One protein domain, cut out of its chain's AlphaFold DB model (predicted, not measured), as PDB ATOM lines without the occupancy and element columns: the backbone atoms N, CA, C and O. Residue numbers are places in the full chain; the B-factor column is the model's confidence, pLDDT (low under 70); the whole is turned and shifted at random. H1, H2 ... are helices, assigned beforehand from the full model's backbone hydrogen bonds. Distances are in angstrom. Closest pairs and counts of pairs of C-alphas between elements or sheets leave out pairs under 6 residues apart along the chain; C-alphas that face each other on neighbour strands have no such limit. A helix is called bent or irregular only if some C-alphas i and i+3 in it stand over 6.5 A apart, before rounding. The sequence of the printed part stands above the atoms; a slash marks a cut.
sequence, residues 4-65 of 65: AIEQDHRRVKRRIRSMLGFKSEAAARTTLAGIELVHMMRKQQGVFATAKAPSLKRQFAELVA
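AT A GLANCE: This is residues 4 to 65 of the 65 residues of the protein "DDE-type integrase/transposase/recombinase" of Brucella tritici (UniProt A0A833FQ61). Three helices make an open zigzag: the long H2 is the diagonal, H1 slants across one side of it, and H3 stands on the opposite side near the end of H2, at a steep angle to it. The eight-residue link, residues 17 to 24, turns the backbone from H1 into H2, and a longer loop, residues 44 to 55, leads from the end of H2 round to the start of H3. The printed part has 62 residues with three named helices, in the order H1, H2, H3 along the chain, and no named strand. The class is all helix, with 41 of the 62 printed residues in the helices. The whole is loose, with a radius of gyration of the C-alphas of 13.4 A, and the C-alphas span 37 by 29 by 17 A along their three main axes.

IN THESE COORDINATES: The longest helix is H2, residues 25 to 43, from Glu 25 to Lys 43, with 19 residues. It measures 26.8 A from its first C-alpha at (44.441, 60.319, 47.865) to its last at (43.686, 34.632, 40.212), and y falls steeply between these two points. Before it along the chain comes H1, residues 4 to 16, from Ala 4 to Ile 16, with 13 residues and a length of 18.7 A from first to last C-alpha. H1 begins with C-alpha 4 at (40.718, 35.936, 53.804). After H2 comes H3, residues 56 to 64, from Leu 56 to Val 64, with nine residues and a length of 12.7 A. H3 ends with C-alpha 64 at (45.876, 48.425, 27.068). No helix is bent or irregular.

HOW THE PARTS SIT: H1 touches no helix but is near H2, and H2 touches H3, though only just. H1 and H2 are close but not clearly touching, with 2 pairs of C-alphas within 8 A. Their closest C-alphas are those of Val 12 and Ile 35, 7.4 A apart. The two helices run opposite ways at a steep tilt of 58 degrees, and their centres are 12.1 A apart. H2 and H3 only just touch, with 3 pairs of C-alphas within 8 A, and H2 does so with residues 41 to 42 alone. Their closest C-alphas are those of Met 41 and Leu 56, 6.8 A apart. H2 and H3 also run opposite ways, at a steep tilt of 54 degrees, with 14.7 A from centre to centre. H1 and H3 are apart. In H1, H2 and H3 alike, every pair of O i and N i+4 inside the helix is within hydrogen-bond range.

THE WHOLE: The two C-alphas farthest apart in the domain are those of Lys 23, in the link before H2, and Ala 51, in the loop after it, at 39.1 A. The first and last printed C-alphas, those of Ala 4 and Ala 65, are 32.7 A apart. The link from H1 to H2 has 8 residues and is short. The link from H2 to H3 has 12 residues and is long; its C-alphas, those of residues 44 to 55, lie 11 to 20 A from the mean of all C-alphas. The printed part has no cut, and it ends at residue 65, the chain's last residue. The mean pLDDT of the printed part is 90.1, and no printed residue is under 70. By helix, the mean pLDDT is 88 in H1, 93 in H2 and 91 in H3.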
ATOM      1  N   ALA A   4      40.642  35.422  55.176       78.38
ATOM      2  CA  ALA A   4      40.718  35.936  53.804       78.38
ATOM      3  C   ALA A   4      40.928  37.460  53.754       78.38
ATOM      4  O   ALA A   4      41.870  37.927  53.114       78.38
ATOM      5  N   ILE A   5      40.105  38.218  54.486       82.44
ATOM      6  CA  ILE A   5      40.213  39.685  54.576       82.44
ATOM      7  C   ILE A   5      41.569  40.070  55.182       82.44
ATOM      8  O   ILE A   5      42.292  40.901  54.635       82.44
ATOM      9  N   GLU A   6      41.968  39.396  56.262       87.31
ATOM     10  CA  GLU A   6      43.247  39.663  56.923       87.31
ATOM     11  C   GLU A   6      44.454  39.343  56.019       87.31
ATOM     12  O   GLU A   6      45.470  40.042  56.056       87.31
ATOM     13  N   GLN A   7      44.362  38.320  55.161       85.88
ATOM     14  CA  GLN A   7      45.418  37.986  54.201       85.88
ATOM     15  C   GLN A   7      45.555  39.019  53.082       85.88
ATOM     16  O   GLN A   7      46.686  39.395  52.749       85.88
ATOM     17  N   ASP A   8      44.445  39.490  52.512       82.56
ATOM     18  CA  ASP A   8      44.489  40.512  51.463       82.56
ATOM     19  C   ASP A   8      44.988  41.848  52.035       82.56
ATOM     20  O   ASP A   8      45.916  42.444  51.477       82.56
ATOM     21  N   HIS A   9      44.547  42.228  53.241       87.44
ATOM     22  CA  HIS A   9      45.132  43.354  53.976       87.44
ATOM     23  C   HIS A   9      46.641  43.187  54.183       87.44
ATOM     24  O   HIS A   9      47.409  44.127  53.969       87.44
ATOM     25  N   ARG A  10      47.110  41.993  54.568       90.75
ATOM     26  CA  ARG A  10      48.542  41.725  54.777       90.75
ATOM     27  C   ARG A  10      49.352  41.858  53.485       90.75
ATOM     28  O   ARG A  10      50.484  42.342  53.533       90.75
ATOM     29  N   ARG A  11      48.798  41.461  52.333       88.44
ATOM     30  CA  ARG A  11      49.437  41.643  51.016       88.44
ATOM     31  C   ARG A  11      49.586  43.117  50.658       88.44
ATOM     32  O   ARG A  11      50.691  43.522  50.291       88.44
ATOM     33  N   VAL A  12      48.522  43.905  50.818       89.81
ATOM     34  CA  VAL A  12      48.550  45.354  50.569       89.81
ATOM     35  C   VAL A  12      49.547  46.031  51.509       89.81
ATOM     36  O   VAL A  12      50.483  46.676  51.036       89.81
ATOM     37  N   LYS A  13      49.450  45.779  52.825       90.94
ATOM     38  CA  LYS A  13      50.378  46.309  53.845       90.94
ATOM     39  C   LYS A  13      51.841  45.990  53.523       90.94
ATOM     40  O   LYS A  13      52.707  46.840  53.696       90.94
ATOM     41  N   ARG A  14      52.135  44.782  53.027       92.25
ATOM     42  CA  ARG A  14      53.502  44.390  52.650       92.25
ATOM     43  C   ARG A  14      54.031  45.191  51.457       92.25
ATOM     44  O   ARG A  14      55.208  45.527  51.460       92.25
ATOM     45  N   ARG A  15      53.194  45.490  50.457       90.62
ATOM     46  CA  ARG A  15      53.587  46.288  49.281       90.62
ATOM     47  C   ARG A  15      53.802  47.759  49.616       90.62
ATOM     48  O   ARG A  15      54.748  48.349  49.113       90.62
ATOM     49  N   ILE A  16      52.955  48.324  50.472       91.12
ATOM     50  CA  ILE A  16      53.045  49.740  50.852       91.12
ATOM     51  C   ILE A  16      54.128  50.001  51.906       91.12
ATOM     52  O   ILE A  16      54.629  51.113  51.983       91.12
ATOM     53  N   ARG A  17      54.531  48.999  52.704       92.19
ATOM     54  CA  ARG A  17      55.519  49.171  53.790       92.19
ATOM     55  C   ARG A  17      56.879  49.687  53.310       92.19
ATOM     56  O   ARG A  17      57.551  50.366  54.072       92.19
ATOM     57  N   SER A  18      57.295  49.356  52.088       90.19
ATOM     58  CA  SER A  18      58.550  49.865  51.514       90.19
ATOM     59  C   SER A  18      58.411  51.253  50.880       90.19
ATOM     60  O   SER A  18      59.388  51.778  50.356       90.19
ATOM     61  N   MET A  19      57.207  51.827  50.859       92.19
ATOM     62  CA  MET A  19      56.931  53.154  50.311       92.19
ATOM     63  C   MET A  19      57.003  54.206  51.427       92.19
ATOM     64  O   MET A  19      56.642  53.929  52.567       92.19
ATOM     65  N   LEU A  20      57.381  55.443  51.090       90.94
ATOM     66  CA  LEU A  20      57.392  56.595  52.012       90.94
ATOM     67  C   LEU A  20      55.988  57.204  52.239       90.94
ATOM     68  O   LEU A  20      55.855  58.393  52.510       90.94
ATOM     69  N   GLY A  21      54.931  56.401  52.090       89.31
ATOM     70  CA  GLY A  21      53.540  56.858  52.077       89.31
ATOM     71  C   GLY A  21      53.045  57.324  50.701       89.31
ATOM     72  O   GLY A  21      53.777  57.328  49.709       89.31
ATOM     73  N   PHE A  22      51.761  57.684  50.639       93.44
ATOM     74  CA  PHE A  22      51.120  58.207  49.431       93.44
ATOM     75  C   PHE A  22      51.136  59.735  49.435       93.44
ATOM     76  O   PHE A  22      50.816  60.357  50.441       93.44
ATOM     77  N   LYS A  23      51.473  60.343  48.292       92.81
ATOM     78  CA  LYS A  23      51.549  61.807  48.150       92.81
ATOM     79  C   LYS A  23      50.178  62.496  48.093       92.81
ATOM     80  O   LYS A  23      50.092  63.695  48.318       92.81
ATOM     81  N   SER A  24      49.128  61.758  47.742       95.94
ATOM     82  CA  SER A  24      47.748  62.240  47.654       95.94
ATOM     83  C   SER A  24      46.776  61.061  47.694       95.94
ATOM     84  O   SER A  24      47.171  59.914  47.464       95.94
ATOM     85  N   GLU A  25      45.493  61.339  47.936       95.25
ATOM     86  CA  GLU A  25      44.441  60.319  47.865       95.25
ATOM     87  C   GLU A  25      44.359  59.691  46.465       95.25
ATOM     88  O   GLU A  25      44.252  58.473  46.335       95.25
ATOM     89  N   ALA A  26      44.504  60.497  45.409       96.56
ATOM     90  CA  ALA A  26      44.543  60.002  44.035       96.56
ATOM     91  C   ALA A  26      45.693  59.001  43.827       96.56
ATOM     92  O   ALA A  26      45.474  57.912  43.296       96.56
ATOM     93  N   ALA A  27      46.897  59.313  44.321       94.31
ATOM     94  CA  ALA A  27      48.040  58.404  44.239       94.31
ATOM     95  C   ALA A  27      47.806  57.101  45.026       94.31
ATOM     96  O   ALA A  27      48.181  56.021  44.557       94.31
ATOM     97  N   ALA A  28      47.160  57.187  46.194       93.69
ATOM     98  CA  ALA A  28      46.770  56.016  46.974       93.69
ATOM     99  C   ALA A  28      45.786  55.132  46.193       93.69
ATOM    100  O   ALA A  28      46.032  53.938  46.030       93.69
ATOM    101  N   ARG A  29      44.720  55.727  45.642       95.69
ATOM    102  CA  ARG A  29      43.690  55.020  44.868       95.69
ATOM    103  C   ARG A  29      44.274  54.323  43.642       95.69
ATOM    104  O   ARG A  29      44.030  53.135  43.464       95.69
ATOM    105  N   THR A  30      45.096  55.007  42.844       94.75
ATOM    106  CA  THR A  30      45.745  54.402  41.668       94.75
ATOM    107  C   THR A  30      46.681  53.258  42.056       94.75
ATOM    108  O   THR A  30      46.675  52.210  41.412       94.75
ATOM    109  N   THR A  31      47.463  53.416  43.131       93.31
ATOM    110  CA  THR A  31      48.389  52.363  43.576       93.31
ATOM    111  C   THR A  31      47.640  51.130  44.077       93.31
ATOM    112  O   THR A  31      47.990  50.007  43.711       93.31
ATOM    113  N   LEU A  32      46.604  51.325  44.896       93.25
ATOM    114  CA  LEU A  32      45.774  50.235  45.408       93.25
ATOM    115  C   LEU A  32      45.039  49.513  44.271       93.25
ATOM    116  O   LEU A  32      45.113  48.286  44.202       93.25
ATOM    117  N   ALA A  33      44.455  50.257  43.326       93.50
ATOM    118  CA  ALA A  33      43.809  49.688  42.145       93.50
ATOM    119  C   ALA A  33      44.784  48.848  41.302       93.50
ATOM    120  O   ALA A  33      44.447  47.747  40.878       93.50
ATOM    121  N   GLY A  34      46.026  49.309  41.113       93.19
ATOM    122  CA  GLY A  34      47.055  48.533  40.415       93.19
ATOM    123  C   GLY A  34      47.451  47.241  41.145       93.19
ATOM    124  O   GLY A  34      47.687  46.212  40.508       93.19
ATOM    125  N   ILE A  35      47.504  47.259  42.483       92.31
ATOM    126  CA  ILE A  35      47.769  46.056  43.290       92.31
ATOM    127  C   ILE A  35      46.632  45.037  43.127       92.31
ATOM    128  O   ILE A  35      46.908  43.849  42.930       92.31
ATOM    129  N   GLU A  36      45.379  45.489  43.188       91.56
ATOM    130  CA  GLU A  36      44.199  44.642  42.996       91.56
ATOM    131  C   GLU A  36      44.120  44.081  41.577       91.56
ATOM    132  O   GLU A  36      43.909  42.879  41.410       91.56
ATOM    133  N   LEU A  37      44.400  44.903  40.564       92.75
ATOM    134  CA  LEU A  37      44.438  44.495  39.163       92.75
ATOM    135  C   LEU A  37      45.367  43.291  38.957       92.75
ATOM    136  O   LEU A  37      44.951  42.247  38.458       92.75
ATOM    137  N   VAL A  38      46.616  43.389  39.421       92.12
ATOM    138  CA  VAL A  38      47.597  42.298  39.291       92.12
ATOM    139  C   VAL A  38      47.165  41.054  40.074       92.12
ATOM    140  O   VAL A  38      47.458  39.924  39.671       92.12
ATOM    141  N   HIS A  39      46.476  41.227  41.201       90.50
ATOM    142  CA  HIS A  39      45.930  40.111  41.975       90.50
ATOM    143  C   HIS A  39      44.803  39.395  41.224       90.50
ATOM    144  O   HIS A  39      44.819  38.164  41.160       90.50
ATOM    145  N   MET A  40      43.893  40.139  40.590       91.75
ATOM    146  CA  MET A  40      42.826  39.591  39.743       91.75
ATOM    147  C   MET A  40      43.387  38.858  38.521       91.75
ATOM    148  O   MET A  40      42.966  37.737  38.241       91.75
ATOM    149  N   MET A  41      44.403  39.426  37.864       93.00
ATOM    150  CA  MET A  41      45.126  38.781  36.760       93.00
ATOM    151  C   MET A  41      45.758  37.452  37.194       93.00
ATOM    152  O   MET A  41      45.668  36.440  36.507       93.00
ATOM    153  N   ARG A  42      46.372  37.396  38.382       90.88
ATOM    154  CA  ARG A  42      46.966  36.149  38.903       90.88
ATOM    155  C   ARG A  42      45.928  35.100  39.285       90.88
ATOM    156  O   ARG A  42      46.195  33.915  39.124       90.88
ATOM    157  N   LYS A  43      44.779  35.526  39.809       90.50
ATOM    158  CA  LYS A  43      43.686  34.632  40.212       90.50
ATOM    159  C   LYS A  43      42.753  34.243  39.063       90.50
ATOM    160  O   LYS A  43      41.904  33.389  39.285       90.50
ATOM    161  N   GLN A  44      42.901  34.852  37.883       92.44
ATOM    162  CA  GLN A  44      41.968  34.704  36.760       92.44
ATOM    163  C   GLN A  44      40.530  35.048  37.177       92.44
ATOM    164  O   GLN A  44      39.610  34.245  37.045       92.44
ATOM    165  N   GLN A  45      40.354  36.238  37.751       89.38
ATOM    166  CA  GLN A  45      39.062  36.726  38.240       89.38
ATOM    167  C   GLN A  45      38.582  37.943  37.443       89.38
ATOM    168  O   GLN A  45      39.386  38.734  36.947       89.38
ATOM    169  N   GLY A  46      37.259  38.112  37.365       88.00
ATOM    170  CA  GLY A  46      36.622  39.225  36.658       88.00
ATOM    171  C   GLY A  46      36.939  39.209  35.164       88.00
ATOM    172  O   GLY A  46      36.828  38.171  34.519       88.00
ATOM    173  N   VAL A  47      37.382  40.350  34.634       85.94
ATOM    174  CA  VAL A  47      37.756  40.511  33.214       85.94
ATOM    175  C   VAL A  47      38.932  39.626  32.778       85.94
ATOM    176  O   VAL A  47      39.123  39.413  31.589       85.94
ATOM    177  N   PHE A  48      39.700  39.076  33.727       87.75
ATOM    178  CA  PHE A  48      40.824  38.171  33.457       87.75
ATOM    179  C   PHE A  48      40.460  36.692  33.610       87.75
ATOM    180  O   PHE A  48      41.353  35.849  33.651       87.75
ATOM    181  N   ALA A  49      39.180  36.352  33.777       89.81
ATOM    182  CA  ALA A  49      38.756  34.964  33.885       89.81
ATOM    183  C   ALA A  49      38.906  34.256  32.532       89.81
ATOM    184  O   ALA A  49      38.184  34.541  31.580       89.81
ATOM    185  N   THR A  50      39.844  33.311  32.450       86.94
ATOM    186  CA  THR A  50      40.069  32.503  31.246       86.94
ATOM    187  C   THR A  50      40.221  31.027  31.605       86.94
ATOM    188  O   THR A  50      40.684  30.682  32.692       86.94
ATOM    189  N   ALA A  51      39.862  30.136  30.673       80.50
ATOM    190  CA  ALA A  51      40.030  28.690  30.852       80.50
ATOM    191  C   ALA A  51      41.509  28.271  30.947       80.50
ATOM    192  O   ALA A  51      41.843  27.276  31.589       80.50
ATOM    193  N   LYS A  52      42.410  29.037  30.319       84.50
ATOM    194  CA  LYS A  52      43.856  28.829  30.371       84.50
ATOM    195  C   LYS A  52      44.543  30.164  30.592       84.50
ATOM    196  O   LYS A  52      44.668  30.946  29.654       84.50
ATOM    197  N   ALA A  53      45.046  30.360  31.808       82.62
ATOM    198  CA  ALA A  53      45.699  31.594  32.212       82.62
ATOM    199  C   ALA A  53      46.861  31.957  31.263       82.62
ATOM    200  O   ALA A  53      47.874  31.245  31.241       82.62
ATOM    201  N   PRO A  54      46.757  33.053  30.486       87.25
ATOM    202  CA  PRO A  54      47.880  33.559  29.716       87.25
ATOM    203  C   PRO A  54      48.931  34.155  30.662       87.25
ATOM    204  O   PRO A  54      48.676  34.391  31.844       87.25
ATOM    205  N   SER A  55      50.132  34.436  30.158       92.06
ATOM    206  CA  SER A  55      51.147  35.113  30.973       92.06
ATOM    207  C   SER A  55      50.668  36.505  31.409       92.06
ATOM    208  O   SER A  55      49.916  37.162  30.690       92.06
ATOM    209  N   LEU A  56      51.148  36.997  32.559       91.56
ATOM    210  CA  LEU A  56      50.807  38.349  33.032       91.56
ATOM    211  C   LEU A  56      51.137  39.426  31.994       91.56
ATOM    212  O   LEU A  56      50.363  40.359  31.833       91.56
ATOM    213  N   LYS A  57      52.247  39.271  31.260       93.06
ATOM    214  CA  LYS A  57      52.631  40.184  30.175       93.06
ATOM    215  C   LYS A  57      51.544  40.265  29.104       93.06
ATOM    216  O   LYS A  57      51.209  41.356  28.664       93.06
ATOM    217  N   ARG A  58      51.003  39.114  28.693       91.69
ATOM    218  CA  ARG A  58      49.958  39.046  27.670       91.69
ATOM    219  C   ARG A  58      48.643  39.633  28.174       91.69
ATOM    220  O   ARG A  58      48.084  40.482  27.500       91.69
ATOM    221  N   GLN A  59      48.229  39.264  29.385       92.00
ATOM    222  CA  GLN A  59      47.040  39.842  30.017       92.00
ATOM    223  C   GLN A  59      47.141  41.374  30.151       92.00
ATOM    224  O   GLN A  59      46.150  42.075  30.002       92.00
ATOM    225  N   PHE A  60      48.339  41.910  30.424       91.50
ATOM    226  CA  PHE A  60      48.553  43.358  30.521       91.50
ATOM    227  C   PHE A  60      48.500  44.039  29.149       91.50
ATOM    228  O   PHE A  60      47.971  45.138  29.035       91.50
ATOM    229  N   ALA A  61      49.029  43.388  28.109       91.75
ATOM    230  CA  ALA A  61      48.951  43.888  26.739       91.75
ATOM    231  C   ALA A  61      47.501  43.938  26.229       91.75
ATOM    232  O   ALA A  61      47.122  44.914  25.598       91.75
ATOM    233  N   GLU A  62      46.693  42.925  26.549       89.81
ATOM    234  CA  GLU A  62      45.273  42.852  26.170       89.81
ATOM    235  C   GLU A  62      44.407  43.906  26.883       89.81
ATOM    236  O   GLU A  62      43.375  44.292  26.357       89.81
ATOM    237  N   LEU A  63      44.825  44.398  28.055       87.88
ATOM    238  CA  LEU A  63      44.104  45.445  28.791       87.88
ATOM    239  C   LEU A  63      44.313  46.857  28.212       87.88
ATOM    240  O   LEU A  63      43.474  47.729  28.415       87.88
ATOM    241  N   VAL A  64      45.466  47.101  27.582       85.44
ATOM    242  CA  VAL A  64      45.876  48.425  27.068       85.44
ATOM    243  C   VAL A  64      45.622  48.558  25.557       85.44
ATOM    244  O   VAL A  64      45.756  49.655  25.017       85.44
ATOM    245  N   ALA A  65      45.285  47.452  24.889       80.06
ATOM    246  CA  ALA A  65      44.872  47.416  23.488       80.06
ATOM    247  C   ALA A  65      43.457  47.983  23.311       80.06
ATOM    248  O   ALA A  65      43.257  48.700  22.306       80.06
TER     249      ALA A  65